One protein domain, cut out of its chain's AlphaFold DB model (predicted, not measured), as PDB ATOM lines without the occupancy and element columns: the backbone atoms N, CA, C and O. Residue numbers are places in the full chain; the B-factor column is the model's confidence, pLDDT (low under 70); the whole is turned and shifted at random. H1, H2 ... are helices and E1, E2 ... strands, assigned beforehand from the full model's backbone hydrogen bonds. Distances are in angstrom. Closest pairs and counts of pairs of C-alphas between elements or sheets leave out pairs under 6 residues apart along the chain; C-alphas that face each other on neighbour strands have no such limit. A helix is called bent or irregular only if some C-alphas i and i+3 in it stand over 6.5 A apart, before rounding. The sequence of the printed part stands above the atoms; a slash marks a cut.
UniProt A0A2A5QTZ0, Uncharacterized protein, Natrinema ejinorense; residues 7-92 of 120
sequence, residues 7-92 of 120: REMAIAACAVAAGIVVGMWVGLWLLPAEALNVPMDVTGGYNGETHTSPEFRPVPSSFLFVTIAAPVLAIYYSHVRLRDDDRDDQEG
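This is residues 7 to 92 of the 120 residues of an uncharacterized protein of Natrinema ejinorense (UniProt A0A2A5QTZ0). Two long helices, H1 and H3, lie side by side and run opposite ways, and beyond one end of this pair a small head holds the two-stranded hairpin of E1 and E2. The short helix H2 lies on the way from H1 to that head, and the last residues of H3, 86 to 92, stick out at the other end. The printed part has 86 residues with three named helices and two named strands, in the order H1, H2, E1, E2, H3; the sheet is E1 - E2, antiparallel, and the class is mostly helix. The whole is an extended rod, with a radius of gyration of the C-alphas of 21.4 A and spans of 72 by 31 by 12 A.

Find C-alpha 7 at (189.385, 195.430, 186.585); from there H1, residues 7 to 29, runs 33.2 A to C-alpha 29 at (218.716, 181.919, 179.045). Next come H2, residues 33 to 36, 5.2 A long, and E1, residues 40 to 44, 12.1 A long. E2, residues 50 to 54, is 12.7 A long. H3, residues 62 to 92, then runs 44.2 A to C-alpha 92 at (174.736, 200.868, 194.859). Look near residue 69 for a kink of 27 degrees in H3; the helix is neither bent nor irregular, but only just: C-alphas 68 and 71 are 6.0 A apart.

Look first at H1 and H3, which touch, with Ala 10 and Ser 78 as their closest C-alphas, 4.5 A apart. They run opposite ways at a shallow tilt of 8 degrees. Every O i to N i+4 pair is within hydrogen-bond range in H1, 25 of 27 are in H3, and H2 is too short for such a pair. H2 touches neither of the other helices and is apart from both. Farther on, E1 and E2 form a hairpin, antiparallel with 154 degrees between their directions. Here you find N 41 and O 53 within hydrogen-bond range at 3.0 A, and N 53 and O 41 at 3.2 A. H1 is apart from E1 and from E2, and E1 is apart from H3.

The C-alphas of Tyr 46 and Gly 92 are the two farthest apart, 73.0 A. The printed part has no cut. The links H1 to H2, H2 to E1 and E1 to E2 are tight, E2 to H3 is short, and no link is long. Residues 29 to 34 and 86 to 92 stand free. The mean pLDDT of the printed part is 73.9, and the model's confidence is low, under 70, at residues 33 to 59 and 84 to 92.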
ATOM      1  N   ARG A   7     189.162 196.585 187.475       76.00
ATOM      2  CA  ARG A   7     189.385 195.430 186.585       76.00
ATOM      3  C   ARG A   7     190.605 195.581 185.677       76.00
ATOM      4  O   ARG A   7     191.353 194.620 185.495       76.00
ATOM      5  N   GLU A   8     190.826 196.760 185.107       81.19
ATOM      6  CA  GLU A   8     191.978 197.028 184.239       81.19
ATOM      7  C   GLU A   8     193.279 197.021 185.048       81.19
ATOM      8  O   GLU A   8     194.274 196.443 184.604       81.19
ATOM      9  N   MET A   9     193.261 197.561 186.275       79.44
ATOM     10  CA  MET A   9     194.403 197.466 187.193       79.44
ATOM     11  C   MET A   9     194.720 196.019 187.589       79.44
ATOM     12  O   MET A   9     195.894 195.649 187.654       79.44
ATOM     13  N   ALA A  10     193.706 195.184 187.824       79.19
ATOM     14  CA  ALA A  10     193.901 193.773 188.155       79.19
ATOM     15  C   ALA A  10     194.573 192.995 187.006       79.19
ATOM     16  O   ALA A  10     195.521 192.239 187.233       79.19
ATOM     17  N   ILE A  11     194.130 193.216 185.763       82.81
ATOM     18  CA  ILE A  11     194.732 192.594 184.572       82.81
ATOM     19  C   ILE A  11     196.168 193.093 184.376       82.81
ATOM     20  O   ILE A  11     197.071 192.290 184.125       82.81
ATOM     21  N   ALA A  12     196.400 194.398 184.540       83.62
ATOM     22  CA  ALA A  12     197.730 194.986 184.437       83.62
ATOM     23  C   ALA A  12     198.699 194.396 185.476       83.62
ATOM     24  O   ALA A  12     199.827 194.051 185.129       83.62
ATOM     25  N   ALA A  13     198.257 194.199 186.722       81.06
ATOM     26  CA  ALA A  13     199.075 193.591 187.773       81.06
ATOM     27  C   ALA A  13     199.515 192.160 187.417       81.06
ATOM     28  O   ALA A  13     200.691 191.814 187.563       81.06
ATOM     29  N   CYS A  14     198.603 191.341 186.885       83.81
ATOM     30  CA  CYS A  14     198.922 189.993 186.411       83.81
ATOM     31  C   CYS A  14     199.889 190.009 185.218       83.81
ATOM     32  O   CYS A  14     200.846 189.232 185.195       83.81
ATOM     33  N   ALA A  15     199.679 190.908 184.253       86.69
ATOM     34  CA  ALA A  15     200.551 191.045 183.089       86.69
ATOM     35  C   ALA A  15     201.973 191.477 183.482       86.69
ATOM     36  O   ALA A  15     202.948 190.926 182.973       86.69
ATOM     37  N   VAL A  16     202.103 192.409 184.431       88.38
ATOM     38  CA  VAL A  16     203.398 192.848 184.966       88.38
ATOM     39  C   VAL A  16     204.104 191.702 185.687       88.38
ATOM     40  O   VAL A  16     205.281 191.458 185.427       88.38
ATOM     41  N   ALA A  17     203.403 190.954 186.543       87.19
ATOM     42  CA  ALA A  17     203.996 189.808 187.230       87.19
ATOM     43  C   ALA A  17     204.473 188.731 186.246       87.19
ATOM     44  O   ALA A  17     205.598 188.246 186.368       87.19
ATOM     45  N   ALA A  18     203.667 188.408 185.231       87.81
ATOM     46  CA  ALA A  18     204.068 187.489 184.171       87.81
ATOM     47  C   ALA A  18     205.290 188.013 183.400       87.81
ATOM     48  O   ALA A  18     206.236 187.264 183.171       87.81
ATOM     49  N   GLY A  19     205.312 189.305 183.060       89.44
ATOM     50  CA  GLY A  19     206.436 189.949 182.382       89.44
ATOM     51  C   GLY A  19     207.733 189.902 183.192       89.44
ATOM     52  O   GLY A  19     208.784 189.605 182.631       89.44
ATOM     53  N   ILE A  20     207.665 190.118 184.510       87.38
ATOM     54  CA  ILE A  20     208.820 190.001 185.412       87.38
ATOM     55  C   ILE A  20     209.353 188.569 185.401       87.38
ATOM     56  O   ILE A  20     210.548 188.370 185.193       87.38
ATOM     57  N   VAL A  21     208.486 187.570 185.586       88.38
ATOM     58  CA  VAL A  21     208.904 186.161 185.611       88.38
ATOM     59  C   VAL A  21     209.516 185.764 184.270       88.38
ATOM     60  O   VAL A  21     210.644 185.278 184.232       88.38
ATOM     61  N   VAL A  22     208.819 186.021 183.162       89.69
ATOM     62  CA  VAL A  22     209.303 185.683 181.818       89.69
ATOM     63  C   VAL A  22     210.610 186.409 181.512       89.69
ATOM     64  O   VAL A  22     211.558 185.771 181.067       89.69
ATOM     65  N   GLY A  23     210.706 187.707 181.798       88.12
ATOM     66  CA  GLY A  23     211.925 188.486 181.579       88.12
ATOM     67  C   GLY A  23     213.112 187.956 182.383       88.12
ATOM     68  O   GLY A  23     214.222 187.870 181.862       88.12
ATOM     69  N   MET A  24     212.877 187.528 183.623       86.44
ATOM     70  CA  MET A  24     213.913 186.963 184.485       86.44
ATOM     71  C   MET A  24     214.411 185.603 183.968       86.44
ATOM     72  O   MET A  24     215.617 185.349 183.956       86.44
ATOM     73  N   TRP A  25     213.508 184.754 183.467       86.81
ATOM     74  CA  TRP A  25     213.869 183.495 182.808       86.81
ATOM     75  C   TRP A  25     214.587 183.719 181.477       86.81
ATOM     76  O   TRP A  25     215.611 183.095 181.230       86.81
ATOM     77  N   VAL A  26     214.121 184.643 180.639       88.75
ATOM     78  CA  VAL A  26     214.794 184.982 179.375       88.75
ATOM     79  C   VAL A  26     216.194 185.544 179.633       88.75
ATOM     80  O   VAL A  26     217.139 185.162 178.948       88.75
ATOM     81  N   GLY A  27     216.357 186.391 180.654       84.19
ATOM     82  CA  GLY A  27     217.664 186.891 181.078       84.19
ATOM     83  C   GLY A  27     218.618 185.769 181.488       84.19
ATOM     84  O   GLY A  27     219.781 185.793 181.097       84.19
ATOM     85  N   LEU A  28     218.121 184.751 182.198       83.75
ATOM     86  CA  LEU A  28     218.899 183.556 182.538       83.75
ATOM     87  C   LEU A  28     219.316 182.763 181.289       83.75
ATOM     88  O   LEU A  28     220.448 182.302 181.214       83.75
ATOM     89  N   TRP A  29     218.428 182.624 180.302       83.44
ATOM     90  CA  TRP A  29     218.716 181.919 179.045       83.44
ATOM     91  C   TRP A  29     219.705 182.657 178.138       83.44
ATOM     92  O   TRP A  29     220.385 182.027 177.333       83.44
ATOM     93  N   LEU A  30     219.784 183.982 178.254       84.94
ATOM     94  CA  LEU A  30     220.746 184.807 177.525       84.94
ATOM     95  C   LEU A  30     222.156 184.756 178.125       84.94
ATOM     96  O   LEU A  30     223.093 185.246 177.493       84.94
ATOM     97  N   LEU A  31     222.323 184.197 179.330       79.19
ATOM     98  CA  LEU A  31     223.643 184.083 179.935       79.19
ATOM     99  C   LEU A  31     224.487 183.025 179.201       79.19
ATOM    100  O   LEU A  31     224.026 181.898 179.007       79.19
ATOM    101  N   PRO A  32     225.735 183.362 178.822       75.62
ATOM    102  CA  PRO A  32     226.675 182.397 178.266       75.62
ATOM    103  C   PRO A  32     226.916 181.239 179.243       75.62
ATOM    104  O   PRO A  32     226.998 181.452 180.455       75.62
ATOM    105  N   ALA A  33     227.069 180.013 178.733       69.19
ATOM    106  CA  ALA A  33     227.305 178.826 179.561       69.19
ATOM    107  C   ALA A  33     228.583 178.956 180.411       69.19
ATOM    108  O   ALA A  33     228.674 178.406 181.508       69.19
ATOM    109  N   GLU A  34     229.543 179.751 179.941       65.31
ATOM    110  CA  GLU A  34     230.777 180.094 180.639       65.31
ATOM    111  C   GLU A  34     230.521 180.900 181.922       65.31
ATOM    112  O   GLU A  34     231.271 180.759 182.883       65.31
ATOM    113  N   ALA A  35     229.442 181.690 181.983       65.50
ATOM    114  CA  ALA A  35     229.046 182.426 183.187       65.50
ATOM    115  C   ALA A  35     228.399 181.523 184.254       65.50
ATOM    116  O   ALA A  35     228.306 181.910 185.419       65.50
ATOM    117  N   LEU A  36     227.962 180.320 183.865       63.59
ATOM    118  CA  LEU A  36     227.414 179.304 184.767       63.59
ATOM    119  C   LEU A  36     228.453 178.242 185.171       63.59
ATOM    120  O   LEU A  36     228.191 177.457 186.082       63.59
ATOM    121  N   ASN A  37     229.614 178.213 184.508       64.12
ATOM    122  CA  ASN A  37     230.685 177.261 184.778       64.12
ATOM    123  C   ASN A  37     231.568 177.760 185.928       64.12
ATOM    124  O   ASN A  37     232.606 178.389 185.723       64.12
ATOM    125  N   VAL A  38     231.116 177.509 187.152       63.66
ATOM    126  CA  VAL A  38     231.851 177.876 188.363       63.66
ATOM    127  C   VAL A  38     232.748 176.711 188.787       63.66
ATOM    128  O   VAL A  38     232.282 175.566 188.753       63.66
ATOM    129  N   PRO A  39     234.006 176.963 189.206       60.94
ATOM    130  CA  PRO A  39     234.835 175.937 189.827       60.94
ATOM    131  C   PRO A  39     234.059 175.239 190.953       60.94
ATOM    132  O   PRO A  39     233.472 175.870 191.837       60.94
ATOM    133  N   MET A  40     233.987 173.914 190.856       61.72
ATOM    134  CA  MET A  40     233.341 173.082 191.860       61.72
ATOM    135  C   MET A  40     234.398 172.640 192.858       61.72
ATOM    136  O   MET A  40     235.371 171.990 192.473       61.72
ATOM    137  N   ASP A  41     234.199 172.982 194.128       58.00
ATOM    138  CA  ASP A  41     235.063 172.497 195.189       58.00
ATOM    139  C   ASP A  41     234.623 171.073 195.545       58.00
ATOM    140  O   ASP A  41     233.456 170.812 195.874       58.00
ATOM    141  N   VAL A  42     235.545 170.124 195.388       58.34
ATOM    142  CA  VAL A  42     235.306 168.702 195.647       58.34
ATOM    143  C   VAL A  42     235.901 168.398 197.011       58.34
ATOM    144  O   VAL A  42     237.025 167.916 197.140       58.34
ATOM    145  N   THR A  43     235.150 168.710 198.064       57.66
ATOM    146  CA  THR A  43     235.561 168.328 199.414       57.66
ATOM    147  C   THR A  43     235.202 166.859 199.628       57.66
ATOM    148  O   THR A  43     234.029 166.475 199.629       57.66
ATOM    149  N   GLY A  44     236.221 166.010 199.779       47.72
ATOM    150  CA  GLY A  44     236.040 164.602 200.124       47.72
ATOM    151  C   GLY A  44     235.499 164.466 201.546       47.72
ATOM    152  O   GLY A  44     236.172 164.848 202.504       47.72
ATOM    153  N   GLY A  45     234.284 163.937 201.696       54.47
ATOM    154  CA  GLY A  45     233.719 163.609 202.999       54.47
ATOM    155  C   GLY A  45     234.431 162.412 203.636       54.47
ATOM    156  O   GLY A  45     234.874 161.491 202.948       54.47
ATOM    157  N   TYR A  46     234.487 162.388 204.970       53.03
ATOM    158  CA  TYR A  46     235.116 161.326 205.775       53.03
ATOM    159  C   TYR A  46     234.552 159.905 205.532       53.03
ATOM    160  O   TYR A  46     235.176 158.932 205.946       53.03
ATOM    161  N   ASN A  47     233.419 159.774 204.832       57.09
ATOM    162  CA  ASN A  47     232.736 158.507 204.536       57.09
ATOM    163  C   ASN A  47     232.818 158.072 203.058       57.09
ATOM    164  O   ASN A  47     232.069 157.195 202.637       57.09
ATOM    165  N   GLY A  48     233.694 158.678 202.248       56.47
ATOM    166  CA  GLY A  48     233.770 158.388 200.806       56.47
ATOM    167  C   GLY A  48     232.659 159.044 199.978       56.47
ATOM    168  O   GLY A  48     232.565 158.810 198.775       56.47
ATOM    169  N   GLU A  49     231.842 159.890 200.602       54.81
ATOM    170  CA  GLU A  49     230.844 160.718 199.934       54.81
ATOM    171  C   GLU A  49     231.538 161.971 199.386       54.81
ATOM    172  O   GLU A  49     232.052 162.808 200.133       54.81
ATOM    173  N   THR A  50     231.613 162.085 198.061       55.34
ATOM    174  CA  THR A  50     232.075 163.301 197.391       55.34
ATOM    175  C   THR A  50     230.947 164.325 197.391       55.34
ATOM    176  O   THR A  50     229.960 164.177 196.671       55.34
ATOM    177  N   HIS A  51     231.092 165.381 198.191       52.59
ATOM    178  CA  HIS A  51     230.185 166.519 198.146       52.59
ATOM    179  C   HIS A  51     230.725 167.554 197.170       52.59
ATOM    180  O   HIS A  51     231.676 168.277 197.458       52.59
ATOM    181  N   THR A  52     230.093 167.623 196.005       55.81
ATOM    182  CA  THR A  52     230.379 168.650 195.009       55.81
ATOM    183  C   THR A  52     229.567 169.894 195.345       55.81
ATOM    184  O   THR A  52     228.344 169.898 195.192       55.81
ATOM    185  N   SER A  53     230.237 170.941 195.825       58.44
ATOM    186  CA  SER A  53     229.598 172.222 196.141       58.44
ATOM    187  C   SER A  53     230.170 173.310 195.228       58.44
ATOM    188  O   SER A  53     231.390 173.429 195.129       58.44
ATOM    189  N   PRO A  54     229.337 174.104 194.535       58.75
ATOM    190  CA  PRO A  54     229.843 175.208 193.727       58.75
ATOM    191  C   PRO A  54     230.417 176.302 194.639       58.75
ATOM    192  O   PRO A  54     229.756 176.702 195.598       58.75
ATOM    193  N   GLU A  55     231.620 176.795 194.329       60.72
ATOM    194  CA  GLU A  55     232.309 177.833 195.119       60.72
ATOM    195  C   GLU A  55     231.535 179.167 195.111       60.72
ATOM    196  O   GLU A  55     231.452 179.874 196.114       60.72
ATOM    197  N   PHE A  56     230.864 179.460 193.996       56.78
ATOM    198  CA  PHE A  56     229.934 180.573 193.825       56.78
ATOM    199  C   PHE A  56     228.617 180.092 193.212       56.78
ATOM    200  O   PHE A  56     228.590 179.262 192.307       56.78
ATOM    201  N   ARG A  57     227.490 180.635 193.685       65.00
ATOM    202  CA  ARG A  57     226.169 180.372 193.096       65.00
ATOM    203  C   ARG A  57     225.889 181.416 192.010       65.00
ATOM    204  O   ARG A  57     225.642 182.567 192.368       65.00
ATOM    205  N   PRO A  58     225.891 181.048 190.714       63.47
ATOM    206  CA  PRO A  58     225.679 182.010 189.632       63.47
ATOM    207  C   PRO A  58     224.238 182.536 189.608       63.47
ATOM    208  O   PRO A  58     223.987 183.654 189.169       63.47
ATOM    209  N   VAL A  59     223.291 181.751 190.131       69.06
ATOM    210  CA  VAL A  59     221.894 182.157 190.283       69.06
ATOM    211  C   VAL A  59     221.622 182.497 191.751       69.06
ATOM    212  O   VAL A  59     221.786 181.631 192.621       69.06
ATOM    213  N   PRO A  60     221.185 183.731 192.062       74.75
ATOM    214  CA  PRO A  60     220.826 184.098 193.421       74.75
ATOM    215  C   PRO A  60     219.616 183.287 193.890       74.75
ATOM    216  O   PRO A  60     218.669 183.036 193.146       74.75
ATOM    217  N   SER A  61     219.617 182.893 195.162       77.69
ATOM    218  CA  SER A  61     218.557 182.052 195.746       77.69
ATOM    219  C   SER A  61     217.173 182.720 195.718       77.69
ATOM    220  O   SER A  61     216.150 182.040 195.768       77.69
ATOM    221  N   SER A  62     217.138 184.047 195.578       77.06
ATOM    222  CA  SER A  62     215.921 184.835 195.396       77.06
ATOM    223  C   SER A  62     215.231 184.610 194.047       77.06
ATOM    224  O   SER A  62     214.059 184.942 193.926       77.06
ATOM    225  N   PHE A  63     215.890 184.014 193.048       80.56
ATOM    226  CA  PHE A  63     215.311 183.780 191.720       80.56
ATOM    227  C   PHE A  63     214.049 182.902 191.782       80.56
ATOM    228  O   PHE A  63     213.007 183.229 191.210       80.56
ATOM    229  N   LEU A  64     214.107 181.806 192.544       80.94
ATOM    230  CA  LEU A  64     212.942 180.945 192.766       80.94
ATOM    231  C   LEU A  64     211.891 181.642 193.629       80.94
ATOM    232  O   LEU A  64     210.697 181.527 193.361       80.94
ATOM    233  N   PHE A  65     212.338 182.411 194.624       85.12
ATOM    234  CA  PHE A  65     211.439 183.166 195.487       85.12
ATOM    235  C   PHE A  65     210.612 184.176 194.686       85.12
ATOM    236  O   PHE A  65     209.396 184.186 194.809       85.12
ATOM    237  N   VAL A  66     211.235 184.967 193.809       82.44
ATOM    238  CA  VAL A  66     210.551 185.963 192.968       82.44
ATOM    239  C   VAL A  66     209.630 185.293 191.950       82.44
ATOM    240  O   VAL A  66     208.513 185.763 191.749       82.44
ATOM    241  N   THR A  67     210.045 184.162 191.370       84.50
ATOM    242  CA  THR A  67     209.222 183.382 190.426       84.50
ATOM    243  C   THR A  67     207.884 182.945 191.032       84.50
ATOM    244  O   THR A  67     206.884 182.895 190.323       84.50
ATOM    245  N   ILE A  68     207.848 182.656 192.336       85.44
ATOM    246  CA  ILE A  68     206.632 182.235 193.048       85.44
ATOM    247  C   ILE A  68     205.923 183.437 193.684       85.44
ATOM    248  O   ILE A  68     204.707 183.574 193.578       85.44
ATOM    249  N   ALA A  69     206.671 184.326 194.335       85.75
ATOM    250  CA  ALA A  69     206.118 185.458 195.065       85.75
ATOM    251  C   ALA A  69     205.424 186.455 194.132       85.75
ATOM    252  O   ALA A  69     204.335 186.906 194.462       85.75
ATOM    253  N   ALA A  70     205.999 186.766 192.965       84.12
ATOM    254  CA  ALA A  70     205.421 187.731 192.030       84.12
ATOM    255  C   ALA A  70     203.999 187.354 191.556       84.12
ATOM    256  O   ALA A  70     203.098 188.183 191.709       84.12
ATOM    257  N   PRO A  71     203.732 186.134 191.041       82.19
ATOM    258  CA  PRO A  71     202.376 185.747 190.662       82.19
ATOM    259  C   PRO A  71     201.433 185.644 191.866       82.19
ATOM    260  O   PRO A  71     200.286 186.066 191.760       82.19
ATOM    261  N   VAL A  72     201.899 185.166 193.027       87.12
ATOM    262  CA  VAL A  72     201.069 185.126 194.248       87.12
ATOM    263  C   VAL A  72     200.644 186.531 194.674       87.12
ATOM    264  O   VAL A  72     199.479 186.745 195.003       87.12
ATOM    265  N   LEU A  73     201.557 187.503 194.626       85.88
ATOM    266  CA  LEU A  73     201.266 188.889 194.988       85.88
ATOM    267  C   LEU A  73     200.297 189.537 193.996       85.88
ATOM    268  O   LEU A  73     199.405 190.266 194.415       85.88
ATOM    269  N   ALA A  74     200.426 189.237 192.702       83.94
ATOM    270  CA  ALA A  74     199.495 189.716 191.683       83.94
ATOM    271  C   ALA A  74     198.094 189.106 191.837       83.94
ATOM    272  O   ALA A  74     197.096 189.819 191.733       83.94
ATOM    273  N   ILE A  75     198.001 187.811 192.152       84.75
ATOM    274  CA  ILE A  75     196.722 187.148 192.449       84.75
ATOM    275  C   ILE A  75     196.095 187.750 193.708       84.75
ATOM    276  O   ILE A  75     194.912 188.071 193.719       84.75
ATOM    277  N   TYR A  76     196.884 187.950 194.762       85.19
ATOM    278  CA  TYR A  76     196.395 188.578 195.984       85.19
ATOM    279  C   TYR A  76     195.899 190.006 195.727       85.19
ATOM    280  O   TYR A  76     194.792 190.356 196.130       85.19
ATOM    281  N   TYR A  77     196.685 190.810 195.007       84.12
ATOM    282  CA  TYR A  77     196.333 192.184 194.661       84.12
ATOM    283  C   TYR A  77     195.054 192.254 193.823       84.12
ATOM    284  O   TYR A  77     194.136 192.993 194.171       84.12
ATOM    285  N   SER A  78     194.963 191.450 192.760       80.88
ATOM    286  CA  SER A  78     193.765 191.382 191.916       80.88
ATOM    287  C   SER A  78     192.541 190.934 192.708       80.88
ATOM    288  O   SER A  78     191.490 191.549 192.581       80.88
ATOM    289  N   HIS A  79     192.672 189.929 193.577       80.12
ATOM    290  CA  HIS A  79     191.568 189.454 194.407       80.12
ATOM    291  C   HIS A  79     191.074 190.518 195.397       80.12
ATOM    292  O   HIS A  79     189.869 190.655 195.585       80.12
ATOM    293  N   VAL A  80     191.972 191.260 196.054       80.25
ATOM    294  CA  VAL A  80     191.572 192.360 196.950       80.25
ATOM    295  C   VAL A  80     190.848 193.447 196.157       80.25
ATOM    296  O   VAL A  80     189.754 193.839 196.537       80.25
ATOM    297  N   ARG A  81     191.412 193.858 195.017       77.88
ATOM    298  CA  ARG A  81     190.867 194.937 194.187       77.88
ATOM    299  C   ARG A  81     189.494 194.601 193.590       77.88
ATOM    300  O   ARG A  81     188.568 195.388 193.707       77.88
ATOM    301  N   LEU A  82     189.348 193.409 193.007       75.12
ATOM    302  CA  LEU A  82     188.087 192.936 192.417       75.12
ATOM    303  C   LEU A  82     186.982 192.761 193.465       75.12
ATOM    304  O   LEU A  82     185.808 192.948 193.171       75.12
ATOM    305  N   ARG A  83     187.349 192.388 194.694       73.44
ATOM    306  CA  ARG A  83     186.385 192.181 195.777       73.44
ATOM    307  C   ARG A  83     185.799 193.489 196.310       73.44
ATOM    308  O   ARG A  83     184.691 193.460 196.844       73.44
ATOM    309  N   ASP A  84     186.541 194.587 196.220       69.44
ATOM    310  CA  ASP A  84     186.043 195.908 196.601       69.44
ATOM    311  C   ASP A  84     185.126 196.480 195.499       69.44
ATOM    312  O   ASP A  84     184.029 196.929 195.819       69.44
ATOM    313  N   ASP A  85     185.479 196.291 194.221       66.88
ATOM    314  CA  ASP A  85     184.641 196.633 193.050       66.88
ATOM    315  C   ASP A  85     183.250 195.952 193.118       66.88
ATOM    316  O   ASP A  85     182.209 196.608 193.085       66.88
ATOM    317  N   ASP A  86     183.209 194.634 193.372       64.44
ATOM    318  CA  ASP A  86     181.948 193.879 193.513       64.44
ATOM    319  C   ASP A  86     181.083 194.338 194.710       64.44
ATOM    320  O   ASP A  86     179.867 194.114 194.731       64.44
ATOM    321  N   ARG A  87     181.685 194.915 195.761       62.78
ATOM    322  CA  ARG A  87     180.955 195.385 196.952       62.78
ATOM    323  C   ARG A  87     180.280 196.722 196.703       62.78
ATOM    324  O   ARG A  87     179.118 196.873 197.087       62.78
ATOM    325  N   ASP A  88     180.986 197.642 196.062       62.81
ATOM    326  CA  ASP A  88     180.471 198.973 195.755       62.81
ATOM    327  C   ASP A  88     179.297 198.883 194.767       62.81
ATOM    328  O   ASP A  88     178.240 199.480 194.999       62.81
ATOM    329  N   ASP A  89     179.402 198.010 193.759       66.44
ATOM    330  CA  ASP A  89     178.309 197.705 192.827       66.44
ATOM    331  C   ASP A  89     177.070 197.131 193.536       66.44
ATOM    332  O   ASP A  89     175.916 197.440 193.209       66.44
ATOM    333  N   GLN A  90     177.285 196.277 194.539       66.00
ATOM    334  CA  GLN A  90     176.201 195.608 195.252       66.00
ATOM    335  C   GLN A  90     175.505 196.532 196.261       66.00
ATOM    336  O   GLN A  90     174.288 196.429 196.443       66.00
ATOM    337  N   GLU A  91     176.240 197.442 196.902       69.81
ATOM    338  CA  GLU A  91     175.654 198.489 197.742       69.81
ATOM    339  C   GLU A  91     174.892 199.530 196.924       69.81
ATOM    340  O   GLU A  91     173.783 199.895 197.320       69.81
ATOM    341  N   GLY A  92     175.430 199.961 195.778       67.94
ATOM    342  CA  GLY A  92     174.736 200.868 194.859       67.94
ATOM    343  C   GLY A  92     173.391 200.293 194.408       67.94
ATOM    344  O   GLY A  92     172.345 200.904 194.612       67.94
TER     345      GLY A  92